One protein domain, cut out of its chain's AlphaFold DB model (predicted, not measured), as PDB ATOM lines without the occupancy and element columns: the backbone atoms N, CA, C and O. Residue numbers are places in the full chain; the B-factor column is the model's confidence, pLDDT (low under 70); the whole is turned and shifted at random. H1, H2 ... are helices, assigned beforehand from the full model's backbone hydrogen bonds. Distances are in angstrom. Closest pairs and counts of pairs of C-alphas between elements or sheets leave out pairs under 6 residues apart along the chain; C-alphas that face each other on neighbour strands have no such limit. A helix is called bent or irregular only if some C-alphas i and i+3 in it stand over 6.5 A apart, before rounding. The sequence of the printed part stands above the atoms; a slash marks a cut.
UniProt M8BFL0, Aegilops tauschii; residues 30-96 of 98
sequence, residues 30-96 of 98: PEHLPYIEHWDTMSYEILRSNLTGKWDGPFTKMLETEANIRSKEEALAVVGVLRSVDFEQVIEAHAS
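Overview. This is residues 30 to 96 of the 98 residues of a protein of Aegilops tauschii (UniProt M8BFL0). The longest helix, H2, runs through the middle, with three shorter helices, H3, H4 and H5, placed round it on different sides and running the opposite way, while H1 leads in at its first residues. The link of residues 79 to 86 passes round H2 from H4 to H5. The 67 printed residues include five named helices, H1 to H5 in chain order, and no named strand; the class is all helix. The whole is compact, with a radius of gyration of the C-alphas of 10.8 A and spans of 32 by 24 by 22 A.

Along the chain. H2, residues 39 to 52, is 19.9 A long, from C-alpha 39 at (195.242, 233.167, 162.786) to C-alpha 52 at (194.954, 217.783, 150.155). H1, residues 30 to 37, is 11.7 A long and only just irregular: C-alphas 31 and 34 are 6.8 A apart. H3 is residues 60 to 66, 10.1 A; H4 is residues 72 to 78, 10.0 A. H5, residues 87 to 95, 12.4 A, ends at C-alpha 95 at (198.470, 224.914, 174.945).

Arrangement. H2 touches H4 at a shallow tilt of 32 degrees, only just short of steep, opposite ways; their closest C-alphas, Met 42 and Ala 75, are 6.2 A apart. With residues 40 to 44 alone H2 touches H5, opposite ways at a shallow tilt of 26 degrees, the closest C-alphas being Thr 41 and Val 90, 6.0 A. H2 and H3, a helical hairpin, only just touch, with 3 pairs of C-alphas within 8 A, through residues 41 to 45 of H2 alone; the closest are Glu 45 and Thr 60, 7.1 A. H1 and H2 meet only through their link. H1 is close to H3 but not clearly touching, with the C-alphas of Pro 34 and Glu 66 6.5 A apart. H3 and H5 are apart. Every O i to N i+4 pair is within hydrogen-bond range in H2, H3, H4 and H5; in H1 2 of 4 are.

Size, cuts and confidence. The farthest C-alphas, Pro 30 and Thr 52, are 32.5 A apart. The printed part has no cut and no long link. Its mean pLDDT is 94.8, and residue 96 alone is under 70.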
ATOM      1  N   PRO A  30     184.355 242.851 169.002       91.25
ATOM      2  CA  PRO A  30     184.574 241.603 169.737       91.25
ATOM      3  C   PRO A  30     184.517 240.348 168.858       91.25
ATOM      4  O   PRO A  30     185.279 239.413 169.075       91.25
ATOM      5  N   GLU A  31     183.678 240.350 167.822       90.69
ATOM      6  CA  GLU A  31     183.558 239.269 166.840       90.69
ATOM      7  C   GLU A  31     184.829 239.025 166.008       90.69
ATOM      8  O   GLU A  31     184.980 237.954 165.431       90.69
ATOM      9  N   HIS A  32     185.759 239.985 165.947       91.88
ATOM     10  CA  HIS A  32     187.030 239.837 165.235       91.88
ATOM     11  C   HIS A  32     188.154 239.289 166.124       91.88
ATOM     12  O   HIS A  32     189.206 238.927 165.595       91.88
ATOM     13  N   LEU A  33     187.970 239.224 167.450       93.56
ATOM     14  CA  LEU A  33     188.997 238.712 168.368       93.56
ATOM     15  C   LEU A  33     189.370 237.249 168.074       93.56
ATOM     16  O   LEU A  33     190.568 236.986 167.943       93.56
ATOM     17  N   PRO A  34     188.412 236.333 167.815       95.38
ATOM     18  CA  PRO A  34     188.756 234.962 167.443       95.38
ATOM     19  C   PRO A  34     189.597 234.871 166.161       95.38
ATOM     20  O   PRO A  34     190.401 233.960 165.997       95.38
ATOM     21  N   TYR A  35     189.478 235.828 165.235       95.81
ATOM     22  CA  TYR A  35     190.310 235.837 164.026       95.81
ATOM     23  C   TYR A  35     191.779 236.134 164.320       95.81
ATOM     24  O   TYR A  35     192.649 235.645 163.601       95.81
ATOM     25  N   ILE A  36     192.053 236.923 165.360       93.81
ATOM     26  CA  ILE A  36     193.412 237.175 165.845       93.81
ATOM     27  C   ILE A  36     193.941 235.913 166.524       93.81
ATOM     28  O   ILE A  36     195.019 235.433 166.178       93.81
ATOM     29  N   GLU A  37     193.160 235.365 167.456       94.25
ATOM     30  CA  GLU A  37     193.530 234.212 168.285       94.25
ATOM     31  C   GLU A  37     193.793 232.958 167.439       94.25
ATOM     32  O   GLU A  37     194.766 232.241 167.663       94.25
ATOM     33  N   HIS A  38     192.989 232.732 166.397       96.38
ATOM     34  CA  HIS A  38     193.079 231.545 165.546       96.38
ATOM     35  C   HIS A  38     193.802 231.778 164.212       96.38
ATOM     36  O   HIS A  38     193.690 230.951 163.303       96.38
ATOM     37  N   TRP A  39     194.554 232.872 164.050       96.62
ATOM     38  CA  TRP A  39     195.242 233.167 162.786       96.62
ATOM     39  C   TRP A  39     196.233 232.071 162.354       96.62
ATOM     40  O   TRP A  39     196.272 231.698 161.174       96.62
ATOM     41  N   ASP A  40     196.993 231.507 163.299       95.94
ATOM     42  CA  ASP A  40     197.911 230.393 163.028       95.94
ATOM     43  C   ASP A  40     197.136 229.135 162.594       95.94
ATOM     44  O   ASP A  40     197.497 228.480 161.615       95.94
ATOM     45  N   THR A  41     196.007 228.847 163.247       97.62
ATOM     46  CA  THR A  41     195.132 227.713 162.921       97.62
ATOM     47  C   THR A  41     194.495 227.850 161.539       97.62
ATOM     48  O   THR A  41     194.518 226.900 160.755       97.62
ATOM     49  N   MET A  42     193.976 229.035 161.196       98.06
ATOM     50  CA  MET A  42     193.473 229.316 159.849       98.06
ATOM     51  C   MET A  42     194.577 229.142 158.805       98.06
ATOM     52  O   MET A  42     194.348 228.529 157.762       98.06
ATOM     53  N   SER A  43     195.782 229.649 159.084       98.00
ATOM     54  CA  SER A  43     196.921 229.530 158.172       98.00
ATOM     55  C   SER A  43     197.282 228.067 157.908       98.00
ATOM     56  O   SER A  43     197.417 227.670 156.747       98.00
ATOM     57  N   TYR A  44     197.364 227.254 158.964       98.00
ATOM     58  CA  TYR A  44     197.615 225.819 158.866       98.00
ATOM     59  C   TYR A  44     196.558 225.103 158.016       98.00
ATOM     60  O   TYR A  44     196.904 224.404 157.061       98.00
ATOM     61  N   GLU A  45     195.270 225.299 158.316       98.19
ATOM     62  CA  GLU A  45     194.185 224.595 157.623       98.19
ATOM     63  C   GLU A  45     194.055 225.015 156.154       98.19
ATOM     64  O   GLU A  45     193.818 224.171 155.287       98.19
ATOM     65  N   ILE A  46     194.300 226.290 155.830       98.31
ATOM     66  CA  ILE A  46     194.348 226.762 154.439       98.31
ATOM     67  C   ILE A  46     195.491 226.079 153.676       98.31
ATOM     68  O   ILE A  46     195.274 225.571 152.572       98.31
ATOM     69  N   LEU A  47     196.701 226.051 154.245       97.81
ATOM     70  CA  LEU A  47     197.869 225.441 153.603       97.81
ATOM     71  C   LEU A  47     197.693 223.928 153.441       97.81
ATOM     72  O   LEU A  47     197.904 223.403 152.347       97.81
ATOM     73  N   ARG A  48     197.220 223.235 154.482       97.38
ATOM     74  CA  ARG A  48     196.862 221.813 154.420       97.38
ATOM     75  C   ARG A  48     195.813 221.562 153.337       97.38
ATOM     76  O   ARG A  48     196.001 220.677 152.507       97.38
ATOM     77  N   SER A  49     194.735 222.344 153.313       97.69
ATOM     78  CA  SER A  49     193.653 222.193 152.338       97.69
ATOM     79  C   SER A  49     194.119 222.437 150.901       97.69
ATOM     80  O   SER A  49     193.657 221.761 149.986       97.69
ATOM     81  N   ASN A  50     195.069 223.349 150.677       96.94
ATOM     82  CA  ASN A  50     195.696 223.530 149.365       96.94
ATOM     83  C   ASN A  50     196.455 222.278 148.898       96.94
ATOM     84  O   ASN A  50     196.471 222.000 147.702       96.94
ATOM     85  N   LEU A  51     197.062 221.526 149.820       96.19
ATOM     86  CA  LEU A  51     197.802 220.301 149.510       96.19
ATOM     87  C   LEU A  51     196.885 219.087 149.322       96.19
ATOM     88  O   LEU A  51     197.127 218.259 148.450       96.19
ATOM     89  N   THR A  52     195.839 218.962 150.142       96.94
ATOM     90  CA  THR A  52     194.954 217.783 150.155       96.94
ATOM     91  C   THR A  52     193.695 217.947 149.305       96.94
ATOM     92  O   THR A  52     193.029 216.959 148.996       96.94
ATOM     93  N   GLY A  53     193.336 219.185 148.963       96.94
ATOM     94  CA  GLY A  53     192.079 219.538 148.309       96.94
ATOM     95  C   GLY A  53     190.850 219.470 149.222       96.94
ATOM     96  O   GLY A  53     189.732 219.512 148.712       96.94
ATOM     97  N   LYS A  54     191.017 219.334 150.547       97.12
ATOM     98  CA  LYS A  54     189.907 219.119 151.493       97.12
ATOM     99  C   LYS A  54     189.961 220.054 152.698       97.12
ATOM    100  O   LYS A  54     191.035 220.313 153.238       97.12
ATOM    101  N   TRP A  55     188.801 220.549 153.124       97.56
ATOM    102  CA  TRP A  55     188.619 221.320 154.361       97.56
ATOM    103  C   TRP A  55     188.079 220.403 155.466       97.56
ATOM    104  O   TRP A  55     186.908 220.426 155.826       97.56
ATOM    105  N   ASP A  56     188.935 219.503 155.928       97.50
ATOM    106  CA  ASP A  56     188.604 218.418 156.860       97.50
ATOM    107  C   ASP A  56     189.760 218.134 157.831       97.50
ATOM    108  O   ASP A  56     189.955 217.007 158.283       97.50
ATOM    109  N   GLY A  57     190.604 219.139 158.067       96.50
ATOM    110  CA  GLY A  57     191.770 218.984 158.916       96.50
ATOM    111  C   GLY A  57     191.450 218.985 160.407       96.50
ATOM    112  O   GLY A  57     190.303 219.172 160.816       96.50
ATOM    113  N   PRO A  58     192.476 218.718 161.226       96.88
ATOM    114  CA  PRO A  58     192.328 218.478 162.658       96.88
ATOM    115  C   PRO A  58     191.711 219.651 163.431       96.88
ATOM    116  O   PRO A  58     191.113 219.422 164.480       96.88
ATOM    117  N   PHE A  59     191.815 220.882 162.927       97.31
ATOM    118  CA  PHE A  59     191.350 222.077 163.626       97.31
ATOM    119  C   PHE A  59     190.105 222.718 163.006       97.31
ATOM    120  O   PHE A  59     189.616 223.722 163.524       97.31
ATOM    121  N   THR A  60     189.530 222.156 161.937       97.69
ATOM    122  CA  THR A  60     188.347 222.755 161.288       97.69
ATOM    123  C   THR A  60     187.150 222.856 162.234       97.69
ATOM    124  O   THR A  60     186.406 223.832 162.169       97.69
ATOM    125  N   LYS A  61     186.994 221.912 163.176       98.12
ATOM    126  CA  LYS A  61     185.914 221.968 164.173       98.12
ATOM    127  C   LYS A  61     186.112 223.058 165.229       98.12
ATOM    128  O   LYS A  61     185.135 223.664 165.666       98.12
ATOM    129  N   MET A  62     187.361 223.308 165.621       96.62
ATOM    130  CA  MET A  62     187.722 224.422 166.502       96.62
ATOM    131  C   MET A  62     187.426 225.748 165.798       96.62
ATOM    132  O   MET A  62     186.693 226.567 166.337       96.62
ATOM    133  N   LEU A  63     187.876 225.909 164.548       97.62
ATOM    134  CA  LEU A  63     187.594 227.097 163.733       97.62
ATOM    135  C   LEU A  63     186.091 227.351 163.553       97.62
ATOM    136  O   LEU A  63     185.645 228.495 163.638       97.62
ATOM    137  N   GLU A  64     185.296 226.300 163.356       98.06
ATOM    138  CA  GLU A  64     183.838 226.418 163.284       98.06
ATOM    139  C   GLU A  64     183.241 226.920 164.605       98.06
ATOM    140  O   GLU A  64     182.347 227.765 164.593       98.06
ATOM    141  N   THR A  65     183.711 226.390 165.733       97.25
ATOM    142  CA  THR A  65     183.098 226.619 167.049       97.25
ATOM    143  C   THR A  65     183.529 227.949 167.661       97.25
ATOM    144  O   THR A  65     182.704 228.649 168.241       97.25
ATOM    145  N   GLU A  66     184.805 228.301 167.522       96.00
ATOM    146  CA  GLU A  66     185.428 229.424 168.230       96.00
ATOM    147  C   GLU A  66     185.547 230.666 167.338       96.00
ATOM    148  O   GLU A  66     185.373 231.782 167.815       96.00
ATOM    149  N   ALA A  67     185.729 230.483 166.024       96.19
ATOM    150  CA  ALA A  67     185.850 231.578 165.057       96.19
ATOM    151  C   ALA A  67     184.694 231.657 164.045       96.19
ATOM    152  O   ALA A  67     184.696 232.536 163.185       96.19
ATOM    153  N   ASN A  68     183.691 230.775 164.125       97.19
ATOM    154  CA  ASN A  68     182.562 230.732 163.188       97.19
ATOM    155  C   ASN A  68     182.980 230.503 161.713       97.19
ATOM    156  O   ASN A  68     182.265 230.921 160.803       97.19
ATOM    157  N   ILE A  69     184.115 229.830 161.476       98.06
ATOM    158  CA  ILE A  69     184.672 229.538 160.143       98.06
ATOM    159  C   ILE A  69     184.401 228.080 159.768       98.06
ATOM    160  O   ILE A  69     184.976 227.150 160.329       98.06
ATOM    161  N   ARG A  70     183.538 227.875 158.777       98.00
ATOM    162  CA  ARG A  70     183.039 226.566 158.323       98.00
ATOM    163  C   ARG A  70     183.683 226.080 157.038       98.00
ATOM    164  O   ARG A  70     183.527 224.915 156.680       98.00
ATOM    165  N   SER A  71     184.379 226.958 156.328       98.31
ATOM    166  CA  SER A  71     184.946 226.657 155.021       98.31
ATOM    167  C   SER A  71     186.286 227.346 154.804       98.31
ATOM    168  O   SER A  71     186.644 228.320 155.475       98.31
ATOM    169  N   LYS A  72     187.017 226.851 153.804       98.25
ATOM    170  CA  LYS A  72     188.249 227.475 153.329       98.25
ATOM    171  C   LYS A  72     187.985 228.879 152.789       98.25
ATOM    172  O   LYS A  72     188.800 229.776 152.985       98.25
ATOM    173  N   GLU A  73     186.867 229.063 152.099       98.31
ATOM    174  CA  GLU A  73     186.454 230.328 151.498       98.31
ATOM    175  C   GLU A  73     186.218 231.391 152.575       98.31
ATOM    176  O   GLU A  73     186.708 232.512 152.443       98.31
ATOM    177  N   GLU A  74     185.552 231.023 153.673       98.25
ATOM    178  CA  GLU A  74     185.378 231.896 154.840       98.25
ATOM    179  C   GLU A  74     186.726 232.248 155.484       98.25
ATOM    180  O   GLU A  74     186.998 233.420 155.745       98.25
ATOM    181  N   ALA A  75     187.623 231.273 155.657       97.94
ATOM    182  CA  ALA A  75     188.962 231.532 156.188       97.94
ATOM    183  C   ALA A  75     189.765 232.493 155.285       97.94
ATOM    184  O   ALA A  75     190.417 233.419 155.767       97.94
ATOM    185  N   LEU A  76     189.684 232.330 153.960       97.94
ATOM    186  CA  LEU A  76     190.336 233.211 152.983       97.94
ATOM    187  C   LEU A  76     189.710 234.608 152.904       97.94
ATOM    188  O   LEU A  76     190.377 235.537 152.437       97.94
ATOM    189  N   ALA A  77     188.456 234.777 153.319       97.62
ATOM    190  CA  ALA A  77     187.830 236.089 153.449       97.62
ATOM    191  C   ALA A  77     188.392 236.862 154.654       97.62
ATOM    192  O   ALA A  77     188.525 238.082 154.585       97.62
ATOM    193  N   VAL A  78     188.789 236.153 155.713       97.50
ATOM    194  CA  VAL A  78     189.341 236.733 156.943       97.50
ATOM    195  C   VAL A  78     190.851 236.962 156.843       97.50
ATOM    196  O   VAL A  78     191.343 238.022 157.230       97.50
ATOM    197  N   VAL A  79     191.608 235.995 156.322       97.06
ATOM    198  CA  VAL A  79     193.075 236.038 156.358       97.06
ATOM    199  C   VAL A  79     193.655 237.002 155.314       97.06
ATOM    200  O   VAL A  79     193.391 236.922 154.112       97.06
ATOM    201  N   GLY A  80     194.502 237.921 155.777       96.69
ATOM    202  CA  GLY A  80     195.273 238.855 154.957       96.69
ATOM    203  C   GLY A  80     196.587 238.261 154.447       96.69
ATOM    204  O   GLY A  80     196.870 238.346 153.252       96.69
ATOM    205  N   VAL A  81     197.354 237.616 155.328       96.38
ATOM    206  CA  VAL A  81     198.591 236.885 154.998       96.38
ATOM    207  C   VAL A  81     198.633 235.554 155.739       96.38
ATOM    208  O   VAL A  81     198.112 235.451 156.845       96.38
ATOM    209  N   LEU A  82     199.264 234.543 155.142       96.81
ATOM    210  CA  LEU A  82     199.401 233.214 155.740       96.81
ATOM    211  C   LEU A  82     200.753 233.075 156.433       96.81
ATOM    212  O   LEU A  82     201.782 233.480 155.885       96.81
ATOM    213  N   ARG A  83     200.759 232.432 157.599       95.06
ATOM    214  CA  ARG A  83     201.991 231.939 158.216       95.06
ATOM    215  C   ARG A  83     202.239 230.499 157.790       95.06
ATOM    216  O   ARG A  83     201.340 229.667 157.839       95.06
ATOM    217  N   SER A  84     203.475 230.191 157.413       92.88
ATOM    218  CA  SER A  84     203.908 228.800 157.290       92.88
ATOM    219  C   SER A  84     204.151 228.249 158.693       92.88
ATOM    220  O   SER A  84     205.225 228.473 159.249       92.88
ATOM    221  N   VAL A  85     203.142 227.591 159.265       91.00
ATOM    222  CA  VAL A  85     203.206 226.918 160.572       91.00
ATOM    223  C   VAL A  85     202.994 225.422 160.416       91.00
ATOM    224  O   VAL A  85     202.244 224.985 159.539       91.00
ATOM    225  N   ASP A  86     203.659 224.642 161.260       92.69
ATOM    226  CA  ASP A  86     203.428 223.206 161.366       92.69
ATOM    227  C   ASP A  86     202.395 222.865 162.455       92.69
ATOM    228  O   ASP A  86     201.853 223.732 163.141       92.69
ATOM    229  N   PHE A  87     202.074 221.577 162.567       91.81
ATOM    230  CA  PHE A  87     201.054 221.080 163.484       91.81
ATOM    231  C   PHE A  87     201.425 221.279 164.963       91.81
ATOM    232  O   PHE A  87     200.555 221.617 165.762       91.81
ATOM    233  N   GLU A  88     202.697 221.087 165.326       93.12
ATOM    234  CA  GLU A  88     203.170 221.225 166.711       93.12
ATOM    235  C   GLU A  88     203.086 222.686 167.153       93.12
ATOM    236  O   GLU A  88     202.550 222.977 168.219       93.12
ATOM    237  N   GLN A  89     203.487 223.609 166.279       91.88
ATOM    238  CA  GLN A  89     203.386 225.047 166.524       91.88
ATOM    239  C   GLN A  89     201.943 225.511 166.748       91.88
ATOM    240  O   GLN A  89     201.700 226.366 167.599       91.88
ATOM    241  N   VAL A  90     200.974 224.957 166.008       92.06
ATOM    242  CA  VAL A  90     199.551 225.270 166.228       92.06
ATOM    243  C   VAL A  90     199.082 224.743 167.585       92.06
ATOM    244  O   VAL A  90     198.351 225.441 168.280       92.06
ATOM    245  N   ILE A  91     199.512 223.548 168.001       92.00
ATOM    246  CA  ILE A  91     199.177 223.018 169.332       92.00
ATOM    247  C   ILE A  91     199.784 223.879 170.437       92.00
ATOM    248  O   ILE A  91     199.081 224.215 171.385       92.00
ATOM    249  N   GLU A  92     201.056 224.256 170.332       89.38
ATOM    250  CA  GLU A  92     201.732 225.086 171.337       89.38
ATOM    251  C   GLU A  92     201.038 226.438 171.540       89.38
ATOM    252  O   GLU A  92     200.890 226.893 172.679       89.38
ATOM    253  N   ALA A  93     200.555 227.046 170.449       85.75
ATOM    254  CA  ALA A  93     199.789 228.290 170.492       85.75
ATOM    255  C   ALA A  93     198.490 228.158 171.309       85.75
ATOM    256  O   ALA A  93     198.110 229.104 171.993       85.75
ATOM    257  N   HIS A  94     197.856 226.980 171.294       83.50
ATOM    258  CA  HIS A  94     196.633 226.681 172.056       83.50
ATOM    259  C   HIS A  94     196.888 226.056 173.432       83.50
ATOM    260  O   HIS A  94     195.993 226.016 174.272       83.50
ATOM    261  N   ALA A  95     198.098 225.552 173.684       78.19
ATOM    262  CA  ALA A  95     198.470 224.914 174.945       78.19
ATOM    263  C   ALA A  95     198.896 225.915 176.030       78.19
ATOM    264  O   ALA A  95     198.956 225.557 177.207       78.19
ATOM    265  N   SER A  96     199.218 227.153 175.649       55.84
ATOM    266  CA  SER A  96     199.679 228.176 176.584       55.84
ATOM    267  C   SER A  96     198.485 228.879 177.244       55.84
ATOM    268  O   SER A  96     197.715 229.532 176.540       55.84
TER     269      SER A  96